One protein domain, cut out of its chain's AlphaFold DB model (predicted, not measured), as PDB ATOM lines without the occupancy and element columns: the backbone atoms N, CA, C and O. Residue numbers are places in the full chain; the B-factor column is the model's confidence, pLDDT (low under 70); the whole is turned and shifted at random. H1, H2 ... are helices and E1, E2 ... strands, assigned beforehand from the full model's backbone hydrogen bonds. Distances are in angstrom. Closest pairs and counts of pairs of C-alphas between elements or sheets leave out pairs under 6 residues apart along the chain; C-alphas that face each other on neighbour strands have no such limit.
ATOM      1  N   THR A   8      -5.876 -36.639  -5.118       98.38
ATOM      2  CA  THR A   8      -4.443 -36.338  -5.143       98.38
ATOM      3  C   THR A   8      -3.889 -36.709  -6.503       98.38
ATOM      4  O   THR A   8      -4.050 -37.856  -6.925       98.38
ATOM      5  N   THR A   9      -3.221 -35.781  -7.179       98.38
ATOM      6  CA  THR A   9      -2.602 -36.052  -8.480       98.38
ATOM      7  C   THR A   9      -1.123 -36.377  -8.328       98.38
ATOM      8  O   THR A   9      -0.456 -35.949  -7.385       98.38
ATOM      9  N   VAL A  10      -0.607 -37.203  -9.231       97.44
ATOM     10  CA  VAL A  10       0.786 -37.659  -9.266       97.44
ATOM     11  C   VAL A  10       1.215 -37.764 -10.726       97.44
ATOM     12  O   VAL A  10       0.362 -37.923 -11.602       97.44
ATOM     13  N   HIS A  11       2.515 -37.660 -10.996       94.00
ATOM     14  CA  HIS A  11       3.084 -38.013 -12.300       94.00
ATOM     15  C   HIS A  11       2.716 -39.448 -12.715       94.00
ATOM     16  O   HIS A  11       2.382 -40.280 -11.870       94.00
ATOM     17  N   GLY A  12       2.780 -39.747 -14.010       90.19
ATOM     18  CA  GLY A  12       2.515 -41.079 -14.544       90.19
ATOM     19  C   GLY A  12       2.480 -41.059 -16.067       90.19
ATOM     20  O   GLY A  12       3.429 -40.604 -16.695       90.19
ATOM     21  N   CYS A  13       1.371 -41.513 -16.662       90.06
ATOM     22  CA  CYS A  13       1.179 -41.468 -18.121       90.06
ATOM     23  C   CYS A  13       1.233 -40.042 -18.696       90.06
ATOM     24  O   CYS A  13       1.564 -39.863 -19.864       90.06
ATOM     25  N   VAL A  14       0.902 -39.047 -17.870       91.56
ATOM     26  CA  VAL A  14       1.009 -37.617 -18.167       91.56
ATOM     27  C   VAL A  14       1.697 -36.901 -17.001       91.56
ATOM     28  O   VAL A  14       1.871 -37.473 -15.916       91.56
ATOM     29  N   SER A  15       2.087 -35.641 -17.206       93.56
ATOM     30  CA  SER A  15       2.632 -34.805 -16.132       93.56
ATOM     31  C   SER A  15       1.612 -34.614 -15.004       93.56
ATOM     32  O   SER A  15       0.399 -34.699 -15.209       93.56
ATOM     33  N   VAL A  16       2.090 -34.308 -13.795       95.88
ATOM     34  CA  VAL A  16       1.196 -34.041 -12.657       95.88
ATOM     35  C   VAL A  16       0.292 -32.822 -12.902       95.88
ATOM     36  O   VAL A  16      -0.847 -32.789 -12.434       95.88
ATOM     37  N   ASP A  17       0.760 -31.844 -13.682       96.62
ATOM     38  CA  ASP A  17      -0.033 -30.684 -14.099       96.62
ATOM     39  C   ASP A  17      -1.181 -31.092 -15.021       96.62
ATOM     40  O   ASP A  17      -2.326 -30.715 -14.774       96.62
ATOM     41  N   GLN A  18      -0.905 -31.934 -16.021       96.88
ATOM     42  CA  GLN A  18      -1.935 -32.461 -16.911       96.88
ATOM     43  C   GLN A  18      -2.914 -33.374 -16.161       96.88
ATOM     44  O   GLN A  18      -4.121 -33.287 -16.367       96.88
ATOM     45  N   ALA A  19      -2.433 -34.196 -15.222       97.12
ATOM     46  CA  ALA A  19      -3.302 -34.994 -14.358       97.12
ATOM     47  C   ALA A  19      -4.237 -34.108 -13.514       97.12
ATOM     48  O   ALA A  19      -5.413 -34.425 -13.348       97.12
ATOM     49  N   THR A  20      -3.731 -32.976 -13.011       98.12
ATOM     50  CA  THR A  20      -4.518 -31.977 -12.263       98.12
ATOM     51  C   THR A  20      -5.603 -31.371 -13.148       98.12
ATOM     52  O   THR A  20      -6.774 -31.375 -12.755       98.12
ATOM     53  N   ALA A  21      -5.243 -30.988 -14.375       98.19
ATOM     54  CA  ALA A  21      -6.188 -30.488 -15.363       98.19
ATOM     55  C   ALA A  21      -7.283 -31.500 -15.704       98.19
ATOM     56  O   ALA A  21      -8.468 -31.167 -15.680       98.19
ATOM     57  N   ASN A  22      -6.908 -32.757 -15.934       98.00
ATOM     58  CA  ASN A  22      -7.851 -33.818 -16.269       98.00
ATOM     59  C   ASN A  22      -8.827 -34.090 -15.117       98.00
ATOM     60  O   ASN A  22     -10.027 -34.217 -15.354       98.00
ATOM     61  N   VAL A  23      -8.355 -34.125 -13.866       98.06
ATOM     62  CA  VAL A  23      -9.232 -34.306 -12.696       98.06
ATOM     63  C   VAL A  23     -10.190 -33.124 -12.538       98.06
ATOM     64  O   VAL A  23     -11.386 -33.346 -12.351       98.06
ATOM     65  N   SER A  24      -9.708 -31.882 -12.661       97.69
ATOM     66  CA  SER A  24     -10.564 -30.684 -12.612       97.69
ATOM     67  C   SER A  24     -11.637 -30.716 -13.707       97.69
ATOM     68  O   SER A  24     -12.834 -30.592 -13.429       97.69
ATOM     69  N   ARG A  25     -11.228 -30.996 -14.950       97.94
ATOM     70  CA  ARG A  25     -12.122 -31.117 -16.106       97.94
ATOM     71  C   ARG A  25     -13.164 -32.222 -15.909       97.94
ATOM     72  O   ARG A  25     -14.340 -32.002 -16.190       97.94
ATOM     73  N   CYS A  26     -12.771 -33.368 -15.354       97.56
ATOM     74  CA  CYS A  26     -13.682 -34.466 -15.017       97.56
ATOM     75  C   CYS A  26     -14.716 -34.077 -13.954       97.56
ATOM     76  O   CYS A  26     -15.883 -34.449 -14.082       97.56
ATOM     77  N   GLN A  27     -14.335 -33.313 -12.925       97.00
ATOM     78  CA  GLN A  27     -15.299 -32.822 -11.935       97.00
ATOM     79  C   GLN A  27     -16.354 -31.915 -12.580       97.00
ATOM     80  O   GLN A  27     -17.550 -32.086 -12.327       97.00
ATOM     81  N   ARG A  28     -15.931 -31.009 -13.476       96.56
ATOM     82  CA  ARG A  28     -16.847 -30.146 -14.241       96.56
ATOM     83  C   ARG A  28     -17.760 -30.959 -15.162       96.56
ATOM     84  O   ARG A  28     -18.960 -30.705 -15.194       96.56
ATOM     85  N   ALA A  29     -17.220 -31.966 -15.849       97.38
ATOM     86  CA  ALA A  29     -17.987 -32.843 -16.738       97.38
ATOM     87  C   ALA A  29     -19.098 -33.612 -15.999       97.38
ATOM     88  O   ALA A  29     -20.166 -33.840 -16.557       97.38
ATOM     89  N   ASN A  30     -18.862 -33.971 -14.733       96.56
ATOM     90  CA  ASN A  30     -19.826 -34.671 -13.879       96.56
ATOM     91  C   ASN A  30     -20.785 -33.727 -13.126       96.56
ATOM     92  O   ASN A  30     -21.542 -34.184 -12.272       96.56
ATOM     93  N   GLY A  31     -20.761 -32.418 -13.405       94.19
ATOM     94  CA  GLY A  31     -21.664 -31.451 -12.775       94.19
ATOM     95  C   GLY A  31     -21.456 -31.293 -11.265       94.19
ATOM     96  O   GLY A  31     -22.400 -30.975 -10.542       94.19
ATOM     97  N   VAL A  32     -20.237 -31.533 -10.765       92.06
ATOM     98  CA  VAL A  32     -19.908 -31.383  -9.341       92.06
ATOM     99  C   VAL A  32     -20.047 -29.908  -8.936       92.06
ATOM    100  O   VAL A  32     -19.214 -29.077  -9.283       92.06
ATOM    101  N   LEU A  33     -21.111 -29.581  -8.190       84.56
ATOM    102  CA  LEU A  33     -21.447 -28.199  -7.807       84.56
ATOM    103  C   LEU A  33     -20.470 -27.596  -6.789       84.56
ATOM    104  O   LEU A  33     -20.166 -26.407  -6.844       84.56
ATOM    105  N   LYS A  34     -19.993 -28.415  -5.845       90.44
ATOM    106  CA  LYS A  34     -18.950 -28.049  -4.881       90.44
ATOM    107  C   LYS A  34     -17.704 -28.867  -5.213       90.44
ATOM    108  O   LYS A  34     -17.708 -30.058  -4.898       90.44
ATOM    109  N   PRO A  35     -16.678 -28.266  -5.842       89.25
ATOM    110  CA  PRO A  35     -15.477 -28.989  -6.237       89.25
ATOM    111  C   PRO A  35     -14.862 -29.739  -5.056       89.25
ATOM    112  O   PRO A  35     -14.634 -29.169  -3.985       89.25
ATOM    113  N   ILE A  36     -14.615 -31.027  -5.260       96.69
ATOM    114  CA  ILE A  36     -13.846 -31.867  -4.350       96.69
ATOM    115  C   ILE A  36     -12.390 -31.386  -4.415       96.69
ATOM    116  O   ILE A  36     -11.877 -31.184  -5.524       96.69
ATOM    117  N   PRO A  37     -11.711 -31.211  -3.269       97.62
ATOM    118  CA  PRO A  37     -10.350 -30.704  -3.250       97.62
ATOM    119  C   PRO A  37      -9.384 -31.547  -4.089       97.62
ATOM    120  O   PRO A  37      -9.368 -32.774  -3.977       97.62
ATOM    121  N   ILE A  38      -8.563 -30.884  -4.904       98.44
ATOM    122  CA  ILE A  38      -7.480 -31.484  -5.685       98.44
ATOM    123  C   ILE A  38      -6.153 -31.003  -5.110       98.44
ATOM    124  O   ILE A  38      -5.834 -29.819  -5.198       98.44
ATOM    125  N   TYR A  39      -5.368 -31.932  -4.577       98.50
ATOM    126  CA  TYR A  39      -4.020 -31.675  -4.084       98.50
ATOM    127  C   TYR A  39      -3.003 -32.143  -5.125       98.50
ATOM    128  O   TYR A  39      -2.956 -33.329  -5.472       98.50
ATOM    129  N   LYS A  40      -2.181 -31.215  -5.622       98.44
ATOM    130  CA  LYS A  40      -1.112 -31.539  -6.571       98.44
ATOM    131  C   LYS A  40       0.052 -32.210  -5.840       98.44
ATOM    132  O   LYS A  40       0.457 -31.770  -4.764       98.44
ATOM    133  N   GLY A  41       0.544 -33.318  -6.388       97.81
ATOM    134  CA  GLY A  41       1.589 -34.136  -5.773       97.81
ATOM    135  C   GLY A  41       2.908 -34.137  -6.530       97.81
ATOM    136  O   GLY A  41       3.290 -33.154  -7.159       97.81
ATOM    137  N   ALA A  42       3.620 -35.257  -6.437       96.50
ATOM    138  CA  ALA A  42       4.952 -35.410  -7.000       96.50
ATOM    139  C   ALA A  42       4.945 -35.305  -8.533       96.50
ATOM    140  O   ALA A  42       4.194 -36.015  -9.209       96.50
ATOM    141  N   ALA A  43       5.831 -34.460  -9.065       94.12
ATOM    142  CA  ALA A  43       6.062 -34.290 -10.499       94.12
ATOM    143  C   ALA A  43       6.984 -35.366 -11.101       94.12
ATOM    144  O   ALA A  43       7.017 -35.526 -12.318       94.12
ATOM    145  N   GLU A  44       7.702 -36.117 -10.263       91.62
ATOM    146  CA  GLU A  44       8.664 -37.138 -10.681       91.62
ATOM    147  C   GLU A  44       8.749 -38.304  -9.674       91.62
ATOM    148  O   GLU A  44       8.262 -38.176  -8.545       91.62
ATOM    149  N   PRO A  45       9.326 -39.464 -10.058       92.31
ATOM    150  CA  PRO A  45       9.593 -40.574  -9.139       92.31
ATOM    151  C   PRO A  45      10.547 -40.186  -7.998       92.31
ATOM    152  O   PRO A  45      11.329 -39.252  -8.126       92.31
ATOM    153  N   LEU A  46      10.556 -40.960  -6.904       92.19
ATOM    154  CA  LEU A  46      11.363 -40.662  -5.703       92.19
ATOM    155  C   LEU A  46      12.864 -40.486  -5.954       92.19
ATOM    156  O   LEU A  46      13.501 -39.690  -5.272       92.19
ATOM    157  N   LEU A  47      13.439 -41.272  -6.864       89.94
ATOM    158  CA  LEU A  47      14.874 -41.222  -7.153       89.94
ATOM    159  C   LEU A  47      15.232 -40.135  -8.177       89.94
ATOM    160  O   LEU A  47      16.415 -39.933  -8.440       89.94
ATOM    161  N   GLY A  48      14.228 -39.431  -8.716       74.12
ATOM    162  CA  GLY A  48      14.384 -38.503  -9.827       74.12
ATOM    163  C   GLY A  48      14.899 -39.190 -11.094       74.12
ATOM    164  O   GLY A  48      15.419 -40.303 -11.072       74.12
ATOM    165  N   ASN A  49      14.781 -38.491 -12.218       63.03
ATOM    166  CA  ASN A  49      15.517 -38.813 -13.443       63.03
ATOM    167  C   ASN A  49      15.150 -40.149 -14.138       63.03
ATOM    168  O   ASN A  49      15.930 -41.092 -14.190       63.03
ATOM    169  N   GLU A  50      13.985 -40.182 -14.785       55.44
ATOM    170  CA  GLU A  50      13.705 -41.114 -15.885       55.44
ATOM    171  C   GLU A  50      13.621 -40.290 -17.178       55.44
ATOM    172  O   GLU A  50      12.549 -39.863 -17.610       55.44
ATOM    173  N   SER A  51      14.770 -40.028 -17.807       47.72
ATOM    174  CA  SER A  51      14.822 -39.500 -19.180       47.72
ATOM    175  C   SER A  51      14.177 -40.467 -20.188       47.72
ATOM    176  O   SER A  51      13.832 -40.055 -21.294       47.72
ATOM    177  N   SER A  52      13.954 -41.720 -19.776       47.69
ATOM    178  CA  SER A  52      13.427 -42.846 -20.548       47.69
ATOM    179  C   SER A  52      11.911 -43.083 -20.436       47.69
ATOM    180  O   SER A  52      11.352 -43.657 -21.364       47.69
ATOM    181  N   PHE A  53      11.212 -42.595 -19.397       46.78
ATOM    182  CA  PHE A  53       9.728 -42.639 -19.325       46.78
ATOM    183  C   PHE A  53       9.050 -41.344 -19.787       46.78
ATOM    184  O   PHE A  53       7.829 -41.225 -19.723       46.78
ATOM    185  N   ARG A  54       9.815 -40.391 -20.336       48.06
ATOM    186  CA  ARG A  54       9.276 -39.253 -21.103       48.06
ATOM    187  C   ARG A  54       8.700 -39.660 -22.464       48.06
ATOM    188  O   ARG A  54       8.559 -38.816 -23.346       48.06
ATOM    189  N   SER A  55       8.321 -40.923 -22.646       47.09
ATOM    190  CA  SER A  55       7.186 -41.202 -23.507       47.09
ATOM    191  C   SER A  55       6.002 -40.476 -22.871       47.09
ATOM    192  O   SER A  55       5.341 -41.021 -21.989       47.09
ATOM    193  N   GLU A  56       5.754 -39.228 -23.283       52.47
ATOM    194  CA  GLU A  56       4.379 -38.753 -23.415       52.47
ATOM    195  C   GLU A  56       3.650 -39.934 -24.041       52.47
ATOM    196  O   GLU A  56       3.913 -40.280 -25.196       52.47
ATOM    197  N   ASN A  57       2.921 -40.691 -23.220       57.00
ATOM    198  CA  ASN A  57       2.351 -41.953 -23.641       57.00
ATOM    199  C   ASN A  57       1.165 -41.549 -24.511       57.00
ATOM    200  O   ASN A  57       0.027 -41.492 -24.056       57.00
ATOM    201  N   ILE A  58       1.462 -41.223 -25.774       67.38
ATOM    202  CA  ILE A  58       0.514 -40.745 -26.786       67.38
ATOM    203  C   ILE A  58      -0.570 -41.779 -27.081       67.38
ATOM    204  O   ILE A  58      -1.487 -41.500 -27.844       67.38
ATOM    205  N   PHE A  59      -0.488 -42.960 -26.463       86.12
ATOM    206  CA  PHE A  59      -1.513 -43.985 -26.480       86.12
ATOM    207  C   PHE A  59      -2.912 -43.414 -26.196       86.12
ATOM    208  O   PHE A  59      -3.866 -43.792 -26.867       86.12
ATOM    209  N   PHE A  60      -3.028 -42.468 -25.256       88.62
ATOM    210  CA  PHE A  60      -4.291 -41.783 -24.940       88.62
ATOM    211  C   PHE A  60      -4.340 -40.327 -25.439       88.62
ATOM    212  O   PHE A  60      -5.218 -39.570 -25.029       88.62
ATOM    213  N   GLY A  61      -3.408 -39.924 -26.305       91.06
ATOM    214  CA  GLY A  61      -3.161 -38.525 -26.660       91.06
ATOM    215  C   GLY A  61      -2.160 -37.834 -25.728       91.06
ATOM    216  O   GLY A  61      -1.786 -38.369 -24.683       91.06
ATOM    217  N   LYS A  62      -1.710 -36.638 -26.112       90.75
ATOM    218  CA  LYS A  62      -0.767 -35.813 -25.333       90.75
ATOM    219  C   LYS A  62      -1.367 -35.344 -24.011       90.75
ATOM    220  O   LYS A  62      -0.661 -35.274 -23.007       90.75
ATOM    221  N   ASP A  63      -2.663 -35.045 -23.996       92.88
ATOM    222  CA  ASP A  63      -3.396 -34.683 -22.782       92.88
ATOM    223  C   ASP A  63      -3.812 -35.901 -21.932       92.88
ATOM    224  O   ASP A  63      -4.258 -35.739 -20.794       92.88
ATOM    225  N   GLY A  64      -3.637 -37.122 -22.450       93.25
ATOM    226  CA  GLY A  64      -4.014 -38.380 -21.804       93.25
ATOM    227  C   GLY A  64      -5.515 -38.695 -21.814       93.25
ATOM    228  O   GLY A  64      -5.922 -39.662 -21.169       93.25
ATOM    229  N   ILE A  65      -6.336 -37.889 -22.496       95.19
ATOM    230  CA  ILE A  65      -7.800 -38.023 -22.584       95.19
ATOM    231  C   ILE A  65      -8.354 -37.728 -23.996       95.19
ATOM    232  O   ILE A  65      -9.540 -37.425 -24.145       95.19
ATOM    233  N   GLY A  66      -7.530 -37.864 -25.040       94.50
ATOM    234  CA  GLY A  66      -7.949 -37.847 -26.447       94.50
ATOM    235  C   GLY A  66      -7.687 -36.556 -27.234       94.50
ATOM    236  O   GLY A  66      -8.179 -36.450 -28.356       94.50
ATOM    237  N   ASP A  67      -6.935 -35.593 -26.694       95.31
ATOM    238  CA  ASP A  67      -6.490 -34.360 -27.377       95.31
ATOM    239  C   ASP A  67      -7.627 -33.498 -27.965       95.31
ATOM    240  O   ASP A  67      -7.503 -32.878 -29.024       95.31
ATOM    241  N   GLN A  68      -8.759 -33.429 -27.260       97.06
ATOM    242  CA  GLN A  68      -9.918 -32.604 -27.629       97.06
ATOM    243  C   GLN A  68     -10.174 -31.520 -26.567       97.06
ATOM    244  O   GLN A  68     -11.167 -31.594 -25.832       97.06
ATOM    245  N   PRO A  69      -9.310 -30.493 -26.434       97.12
ATOM    246  CA  PRO A  69      -9.444 -29.481 -25.383       97.12
ATOM    247  C   PRO A  69     -10.720 -28.639 -25.525       97.12
ATOM    248  O   PRO A  69     -11.272 -28.206 -24.521       97.12
ATOM    249  N   ASN A  70     -11.241 -28.484 -26.744       97.94
ATOM    250  CA  ASN A  70     -12.430 -27.669 -27.026       97.94
ATOM    251  C   ASN A  70     -13.753 -28.450 -26.892       97.94
ATOM    252  O   ASN A  70     -14.830 -27.862 -26.963       97.94
ATOM    253  N   ALA A  71     -13.698 -29.779 -26.728       97.50
ATOM    254  CA  ALA A  71     -14.890 -30.595 -26.504       97.50
ATOM    255  C   ALA A  71     -15.473 -30.349 -25.107       97.50
ATOM    256  O   ALA A  71     -14.751 -29.965 -24.188       97.50
ATOM    257  N   PHE A  72     -16.772 -30.599 -24.926       96.50
ATOM    258  CA  PHE A  72     -17.422 -30.388 -23.635       96.50
ATOM    259  C   PHE A  72     -16.848 -31.307 -22.532       96.50
ATOM    260  O   PHE A  72     -16.747 -32.516 -22.749       96.50
ATOM    261  N   PRO A  73     -16.571 -30.776 -21.327       96.56
ATOM    262  CA  PRO A  73     -16.452 -29.353 -21.022       96.56
ATOM    263  C   PRO A  73     -15.113 -28.811 -21.544       96.56
ATOM    264  O   PRO A  73     -14.092 -29.485 -21.416       96.56
ATOM    265  N   GLU A  74     -15.096 -27.606 -22.114       97.75
ATOM    266  CA  GLU A  74     -13.865 -27.003 -22.652       97.75
ATOM    267  C   GLU A  74     -12.790 -26.897 -21.559       97.75
ATOM    268  O   GLU A  74     -13.111 -26.601 -20.402       97.75
ATOM    269  N   LEU A  75     -11.536 -27.189 -21.911       97.94
ATOM    270  CA  LEU A  75     -10.367 -27.068 -21.043       97.94
ATOM    271  C   LEU A  75     -10.146 -25.599 -20.666       97.94
ATOM    272  O   LEU A  75     -10.057 -24.733 -21.531       97.94
ATOM    273  N   LEU A  76     -10.007 -25.324 -19.373       97.69
ATOM    274  CA  LEU A  76      -9.769 -23.978 -18.863       97.69
ATOM    275  C   LEU A  76      -8.340 -23.861 -18.321       97.69
ATOM    276  O   LEU A  76      -7.849 -24.810 -17.710       97.69
ATOM    277  N   PRO A  77      -7.681 -22.690 -18.423       97.62
ATOM    278  CA  PRO A  77      -6.386 -22.470 -17.774       97.62
ATOM    279  C   PRO A  77      -6.411 -22.759 -16.266       97.62
ATOM    280  O   PRO A  77      -5.434 -23.254 -15.713       97.62
ATOM    281  N   SER A  78      -7.548 -22.511 -15.608       96.25
ATOM    282  CA  SER A  78      -7.750 -22.802 -14.187       96.25
ATOM    283  C   SER A  78      -7.754 -24.292 -13.849       96.25
ATOM    284  O   SER A  78      -7.555 -24.624 -12.688       96.25
ATOM    285  N   ASP A  79      -7.968 -25.192 -14.818       97.62
ATOM    286  CA  ASP A  79      -7.944 -26.636 -14.559       97.62
ATOM    287  C   ASP A  79      -6.542 -27.111 -14.136       97.62
ATOM    288  O   ASP A  79      -6.411 -28.041 -13.344       97.62
ATOM    289  N   PHE A  80      -5.482 -26.444 -14.602       97.38
ATOM    290  CA  PHE A  80      -4.098 -26.762 -14.233       97.38
ATOM    291  C   PHE A  80      -3.732 -26.326 -12.804       97.38
ATOM    292  O   PHE A  80      -2.677 -26.712 -12.281       97.38
ATOM    293  N   THR A  81      -4.596 -25.542 -12.159       95.75
ATOM    294  CA  THR A  81      -4.393 -25.029 -10.805       95.75
ATOM    295  C   THR A  81      -5.081 -25.956  -9.800       95.75
ATOM    296  O   THR A  81      -6.282 -26.203  -9.920       95.75
ATOM    297  N   PRO A  82      -4.359 -26.495  -8.799       93.88
ATOM    298  CA  PRO A  82      -4.997 -27.268  -7.742       93.88
ATOM    299  C   PRO A  82      -5.944 -26.376  -6.932       93.88
ATOM    300  O   PRO A  82      -5.772 -25.162  -6.856       93.88
ATOM    301  N   THR A  83      -6.932 -26.964  -6.264       93.44
ATOM    302  CA  THR A  83      -7.877 -26.181  -5.442       93.44
ATOM    303  C   THR A  83      -7.262 -25.710  -4.117       93.44
ATOM    304  O   THR A  83      -7.956 -25.147  -3.274       93.44
ATOM    305  N   THR A  84      -6.001 -26.056  -3.869       93.19
ATOM    306  CA  THR A  84      -5.296 -25.938  -2.594       93.19
ATOM    307  C   THR A  84      -3.793 -25.955  -2.854       93.19
ATOM    308  O   THR A  84      -3.317 -26.713  -3.697       93.19
ATOM    309  N   GLU A  85      -3.058 -25.144  -2.095       93.44
ATOM    310  CA  GLU A  85      -1.590 -25.074  -2.127       93.44
ATOM    311  C   GLU A  85      -0.925 -26.186  -1.293       93.44
ATOM    312  O   GLU A  85       0.290 -26.377  -1.340       93.44
ATOM    313  N   GLU A  86      -1.702 -26.931  -0.499       96.69
ATOM    314  CA  GLU A  86      -1.182 -28.057   0.279       96.69
ATOM    315  C   GLU A  86      -0.715 -29.181  -0.662       96.69
ATOM    316  O   GLU A  86      -1.459 -29.658  -1.523       96.69
ATOM    317  N   VAL A  87       0.525 -29.638  -0.479       96.31
ATOM    318  CA  VAL A  87       1.104 -30.724  -1.282       96.31
ATOM    319  C   VAL A  87       0.402 -32.045  -0.968       96.31
ATOM    320  O   VAL A  87       0.184 -32.380   0.198       96.31
ATOM    321  N   ALA A  88       0.117 -32.846  -2.001       98.06
ATOM    322  CA  ALA A  88      -0.644 -34.093  -1.883       98.06
ATOM    323  C   ALA A  88      -0.177 -35.035  -0.764       98.06
ATOM    324  O   ALA A  88      -1.010 -35.622  -0.084       98.06
ATOM    325  N   ALA A  89       1.132 -35.188  -0.547       98.19
ATOM    326  CA  ALA A  89       1.647 -36.070   0.500       98.19
ATOM    327  C   ALA A  89       1.284 -35.593   1.919       98.19
ATOM    328  O   ALA A  89       0.928 -36.413   2.761       98.19
ATOM    329  N   LEU A  90       1.311 -34.279   2.175       98.25
ATOM    330  CA  LEU A  90       0.875 -33.702   3.454       98.25
ATOM    331  C   LEU A  90      -0.640 -33.839   3.625       98.25
ATOM    332  O   LEU A  90      -1.102 -34.270   4.682       98.25
ATOM    333  N   ALA A  91      -1.391 -33.575   2.553       98.19
ATOM    334  CA  ALA A  91      -2.834 -33.754   2.545       98.19
ATOM    335  C   ALA A  91      -3.228 -35.209   2.840       98.19
ATOM    336  O   ALA A  91      -4.141 -35.434   3.625       98.19
ATOM    337  N   LEU A  92      -2.522 -36.202   2.282       98.44
ATOM    338  CA  LEU A  92      -2.750 -37.618   2.592       98.44
ATOM    339  C   LEU A  92      -2.578 -37.902   4.087       98.44
ATOM    340  O   LEU A  92      -3.466 -38.509   4.682       98.44
ATOM    341  N   VAL A  93      -1.481 -37.440   4.699       98.25
ATOM    342  CA  VAL A  93      -1.228 -37.622   6.141       98.25
ATOM    343  C   VAL A  93      -2.350 -37.005   6.976       98.25
ATOM    344  O   VAL A  93      -2.885 -37.655   7.876       98.25
ATOM    345  N   ARG A  94      -2.742 -35.768   6.659       97.81
ATOM    346  CA  ARG A  94      -3.812 -35.059   7.367       97.81
ATOM    347  C   ARG A  94      -5.167 -35.750   7.198       97.81
ATOM    348  O   ARG A  94      -5.829 -36.026   8.194       97.81
ATOM    349  N   ILE A  95      -5.554 -36.083   5.965       97.38
ATOM    350  CA  ILE A  95      -6.836 -36.732   5.653       97.38
ATOM    351  C   ILE A  95      -6.934 -38.100   6.330       97.38
ATOM    352  O   ILE A  95      -7.987 -38.407   6.883       97.38
ATOM    353  N   ALA A  96      -5.860 -38.894   6.327       97.19
ATOM    354  CA  ALA A  96      -5.824 -40.188   7.008       97.19
ATOM    355  C   ALA A  96      -6.033 -40.055   8.522       97.19
ATOM    356  O   ALA A  96      -6.749 -40.850   9.123       97.19
ATOM    357  N   ARG A  97      -5.448 -39.021   9.141       96.62
ATOM    358  CA  ARG A  97      -5.626 -38.737  10.570       96.62
ATOM    359  C   ARG A  97      -7.039 -38.256  10.899       96.62
ATOM    360  O   ARG A  97      -7.580 -38.628  11.934       96.62
ATOM    361  N   GLU A  98      -7.613 -37.416  10.043       96.81
ATOM    362  CA  GLU A  98      -8.963 -36.864  10.210       96.81
ATOM    363  C   GLU A  98     -10.071 -37.883   9.884       96.81
ATOM    364  O   GLU A  98     -11.170 -37.759  10.412       96.81
ATOM    365  N   ASN A  99      -9.790 -38.878   9.030       96.38
ATOM    366  CA  ASN A  99     -10.761 -39.851   8.511       96.38
ATOM    367  C   ASN A  99     -10.143 -41.268   8.473       96.38
ATOM    368  O   ASN A  99      -9.889 -41.807   7.387       96.38
ATOM    369  N   PRO A 100      -9.853 -41.890   9.628       93.00
ATOM    370  CA  PRO A 100      -9.150 -43.176   9.685       93.00
ATOM    371  C   PRO A 100      -9.905 -44.319   8.982       93.00
ATOM    372  O   PRO A 100      -9.287 -45.254   8.474       93.00
ATOM    373  N   GLU A 101     -11.235 -44.246   8.903       95.31
ATOM    374  CA  GLU A 101     -12.099 -45.207   8.209       95.31
ATOM    375  C   GLU A 101     -12.102 -45.074   6.677       95.31
ATOM    376  O   GLU A 101     -12.647 -45.942   5.988       95.31
ATOM    377  N   ALA A 102     -11.500 -44.015   6.127       96.31
ATOM    378  CA  ALA A 102     -11.467 -43.790   4.691       96.31
ATOM    379  C   ALA A 102     -10.664 -44.877   3.954       96.31
ATOM    380  O   ALA A 102      -9.739 -45.498   4.484       96.31
ATOM    381  N   THR A 103     -11.026 -45.103   2.689       97.62
ATOM    382  CA  THR A 103     -10.287 -45.986   1.779       97.62
ATOM    383  C   THR A 103      -9.451 -45.149   0.822       97.62
ATOM    384  O   THR A 103      -9.992 -44.311   0.102       97.62
ATOM    385  N   LEU A 104      -8.148 -45.415   0.764       98.06
ATOM    386  CA  LEU A 104      -7.257 -44.834  -0.234       98.06
ATOM    387  C   LEU A 104      -7.252 -45.699  -1.497       98.06
ATOM    388  O   LEU A 104      -6.975 -46.896  -1.433       98.06
ATOM    389  N   VAL A 105      -7.526 -45.089  -2.650       98.31
ATOM    390  CA  VAL A 105      -7.472 -45.755  -3.958       98.31
ATOM    391  C   VAL A 105      -6.326 -45.163  -4.774       98.31
ATOM    392  O   VAL A 105      -6.322 -43.974  -5.083       98.31
ATOM    393  N   CYS A 106      -5.352 -45.995  -5.133       98.00
ATOM    394  CA  CYS A 106      -4.174 -45.604  -5.897       98.00
ATOM    395  C   CYS A 106      -4.304 -46.090  -7.344       98.00
ATOM    396  O   CYS A 106      -4.228 -47.290  -7.600       98.00
ATOM    397  N   LEU A 107      -4.487 -45.152  -8.278       97.12
ATOM    398  CA  LEU A 107      -4.652 -45.419  -9.718       97.12
ATOM    399  C   LEU A 107      -3.430 -45.014 -10.560       97.12
ATOM    400  O   LEU A 107      -3.476 -45.040 -11.785       97.12
ATOM    401  N   GLY A 108      -2.344 -44.612  -9.909       94.56
ATOM    402  CA  GLY A 108      -1.098 -44.209 -10.550       94.56
ATOM    403  C   GLY A 108       0.104 -44.568  -9.677       94.56
ATOM    404  O   GLY A 108      -0.052 -45.300  -8.693       94.56
ATOM    405  N   PRO A 109       1.299 -44.051 -10.004       95.81
ATOM    406  CA  PRO A 109       2.502 -44.264  -9.210       95.81
ATOM    407  C   PRO A 109       2.303 -43.952  -7.723       95.81
ATOM    408  O   PRO A 109       1.721 -42.936  -7.342       95.81
ATOM    409  N   LEU A 110       2.859 -44.805  -6.860       97.62
ATOM    410  CA  LEU A 110       2.721 -44.697  -5.401       97.62
ATOM    411  C   LEU A 110       3.604 -43.607  -4.769       97.62
ATOM    412  O   LEU A 110       3.786 -43.587  -3.555       97.62
ATOM    413  N   THR A 111       4.145 -42.681  -5.562       97.50
ATOM    414  CA  THR A 111       5.114 -41.669  -5.116       97.50
ATOM    415  C   THR A 111       4.570 -40.809  -3.974       97.50
ATOM    416  O   THR A 111       5.229 -40.679  -2.948       97.50
ATOM    417  N   ASN A 112       3.341 -40.287  -4.092       98.19
ATOM    418  CA  ASN A 112       2.724 -39.477  -3.030       98.19
ATOM    419  C   ASN A 112       2.558 -40.267  -1.724       98.19
ATOM    420  O   ASN A 112       2.803 -39.733  -0.646       98.19
ATOM    421  N   VAL A 113       2.166 -41.541  -1.825       98.12
ATOM    422  CA  VAL A 113       1.967 -42.444  -0.679       98.12
ATOM    423  C   VAL A 113       3.299 -42.751  -0.003       98.12
ATOM    424  O   VAL A 113       3.402 -42.705   1.219       98.12
ATOM    425  N   ALA A 114       4.342 -43.009  -0.790       97.69
ATOM    426  CA  ALA A 114       5.676 -43.256  -0.266       97.69
ATOM    427  C   ALA A 114       6.256 -42.020   0.442       97.69
ATOM    428  O   ALA A 114       6.857 -42.156   1.506       97.69
ATOM    429  N   ILE A 115       6.036 -40.814  -0.100       98.06
ATOM    430  CA  ILE A 115       6.414 -39.557   0.566       98.06
ATOM    431  C   ILE A 115       5.607 -39.375   1.860       98.06
ATOM    432  O   ILE A 115       6.192 -39.047   2.887       98.06
ATOM    433  N   ALA A 116       4.295 -39.637   1.847       98.31
ATOM    434  CA  ALA A 116       3.453 -39.557   3.043       98.31
ATOM    435  C   ALA A 116       3.954 -40.485   4.166       98.31
ATOM    436  O   ALA A 116       4.123 -40.033   5.294       98.31
ATOM    437  N   LEU A 117       4.307 -41.735   3.843       97.62
ATOM    438  CA  LEU A 117       4.918 -42.687   4.786       97.62
ATOM    439  C   LEU A 117       6.287 -42.231   5.310       97.62
ATOM    440  O   LEU A 117       6.673 -42.574   6.426       97.62
ATOM    441  N   LYS A 118       7.054 -41.478   4.513       97.69
ATOM    442  CA  LYS A 118       8.322 -40.884   4.961       97.69
ATOM    443  C   LYS A 118       8.118 -39.695   5.896       97.69
ATOM    444  O   LYS A 118       8.965 -39.481   6.759       97.69
ATOM    445  N   ILE A 119       7.032 -38.943   5.724       97.81
ATOM    446  CA  ILE A 119       6.660 -37.820   6.594       97.81
ATOM    447  C   ILE A 119       6.116 -38.336   7.931       97.81
ATOM    448  O   ILE A 119       6.553 -37.879   8.984       97.81
ATOM    449  N   ASP A 120       5.181 -39.285   7.894       97.50
ATOM    450  CA  ASP A 120       4.578 -39.898   9.078       97.50
ATOM    451  C   ASP A 120       4.563 -41.427   8.912       97.50
ATOM    452  O   ASP A 120       3.732 -41.955   8.175       97.50
ATOM    453  N   PRO A 121       5.450 -42.174   9.596       96.44
ATOM    454  CA  PRO A 121       5.465 -43.636   9.529       96.44
ATOM    455  C   PRO A 121       4.191 -44.311  10.056       96.44
ATOM    456  O   PRO A 121       3.975 -45.486   9.767       96.44
ATOM    457  N   ASN A 122       3.361 -43.595  10.823       94.00
ATOM    458  CA  ASN A 122       2.075 -44.089  11.320       94.00
ATOM    459  C   ASN A 122       0.905 -43.727  10.390       94.00
ATOM    460  O   ASN A 122      -0.243 -44.044  10.703       94.00
ATOM    461  N   PHE A 123       1.171 -43.057   9.264       92.81
ATOM    462  CA  PHE A 123       0.176 -42.787   8.235       92.81
ATOM    463  C   PHE A 123      -0.460 -44.095   7.753       92.81
ATOM    464  O   PHE A 123       0.206 -44.966   7.189       92.81
ATOM    465  N   ALA A 124      -1.768 -44.214   7.957       92.62
ATOM    466  CA  ALA A 124      -2.530 -45.378   7.551       92.62
ATOM    467  C   ALA A 124      -3.981 -45.001   7.251       92.62
ATOM    468  O   ALA A 124      -4.591 -44.197   7.949       92.62
ATOM    469  N   PHE A 125      -4.532 -45.641   6.225       95.50
ATOM    470  CA  PHE A 125      -5.964 -45.686   5.952       95.50
ATOM    471  C   PHE A 125      -6.500 -47.064   6.349       95.50
ATOM    472  O   PHE A 125      -5.767 -48.050   6.258       95.50
ATOM    473  N   SER A 126      -7.783 -47.160   6.709       94.38
ATOM    474  CA  SER A 126      -8.447 -48.442   7.012       94.38
ATOM    475  C   SER A 126      -8.300 -49.465   5.878       94.38
ATOM    476  O   SER A 126      -8.139 -50.664   6.110       94.38
ATOM    477  N   LYS A 127      -8.301 -48.987   4.629       97.00
ATOM    478  CA  LYS A 127      -8.071 -49.815   3.447       97.00
ATOM    479  C   LYS A 127      -7.286 -49.048   2.392       97.00
ATOM    480  O   LYS A 127      -7.577 -47.886   2.117       97.00
ATOM    481  N   VAL A 128      -6.340 -49.731   1.751       97.12
ATOM    482  CA  VAL A 128      -5.617 -49.227   0.576       97.12
ATOM    483  C   VAL A 128      -5.866 -50.179  -0.589       97.12
ATOM    484  O   VAL A 128      -5.649 -51.384  -0.471       97.12
ATOM    485  N   VAL A 129      -6.352 -49.649  -1.709       98.00
ATOM    486  CA  VAL A 129      -6.565 -50.389  -2.959       98.00
ATOM    487  C   VAL A 129      -5.589 -49.854  -3.993       98.00
ATOM    488  O   VAL A 129      -5.616 -48.667  -4.305       98.00
ATOM    489  N   VAL A 130      -4.738 -50.724  -4.531       97.81
ATOM    490  CA  VAL A 130      -3.698 -50.344  -5.491       97.81
ATOM    491  C   VAL A 130      -3.990 -50.978  -6.843       97.81
ATOM    492  O   VAL A 130      -4.051 -52.199  -6.958       97.81
ATOM    493  N   MET A 131      -4.142 -50.145  -7.871       95.69
ATOM    494  CA  MET A 131      -4.071 -50.573  -9.263       95.69
ATOM    495  C   MET A 131      -2.601 -50.579  -9.682       95.69
ATOM    496  O   MET A 131      -2.026 -49.539  -9.993       95.69
TER     497      MET A 131
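Overview. This is residues 8 to 131 of the 145 residues of the protein "IU_nuc_hydro domain-containing protein" of Oesophagostomum dentatum (UniProt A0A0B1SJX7). There is little regular structure: H1 with short H2 makes one part, H3 and H4 with the small sheet of E2 and E3 the other, and a long loop, residues 41 to 76, sweeps round H1. The printed part has 124 residues, 49 in named elements of mixed class, ordered H1, E1, H2, H3, E2, H4, E3. It is compact, radius of gyration of the C-alphas 15.1 A, spanning 44 by 40 by 25 A.

Arrangement. Residues 8 to 9 pair, parallel, with residues 39 to 40 of E1, residues 38 to 40, which pairs with no named strand. H1, residues 16 to 29, touches H2, residues 77 to 80; the closest C-alphas, of Ala 21 and Asp 79, are 4.3 A apart. H3, residues 88 to 98, touches H4, residues 111 to 119, the same way at a steep tilt of 61 degrees; the closest C-alphas, of Ala 89 and Ala 116, are 4.7 A apart. E2, residues 103 to 106, and E3, residues 127 to 130, are parallel; N 104 and O 127, 2.9 A apart, are within hydrogen-bond range. E2, H4 and E3 form a strand-helix-strand unit, parallel strands joined through a helix, with a right-handed crossover. Every O i to N i+4 pair is within range in H1, H3 and H4; H2 is too short for one.

Along the chain. H1 measures 19.6 A from C-alpha 16 at (1.196, -34.041, -12.657), and H3 14.9 A. E3 ends with C-alpha 130 at (-3.698, -50.344, -5.491).

Size, cuts and confidence. The printed part has no cut. The link from E1 to H2 is long, and residues 49 to 58 have pLDDT under 70.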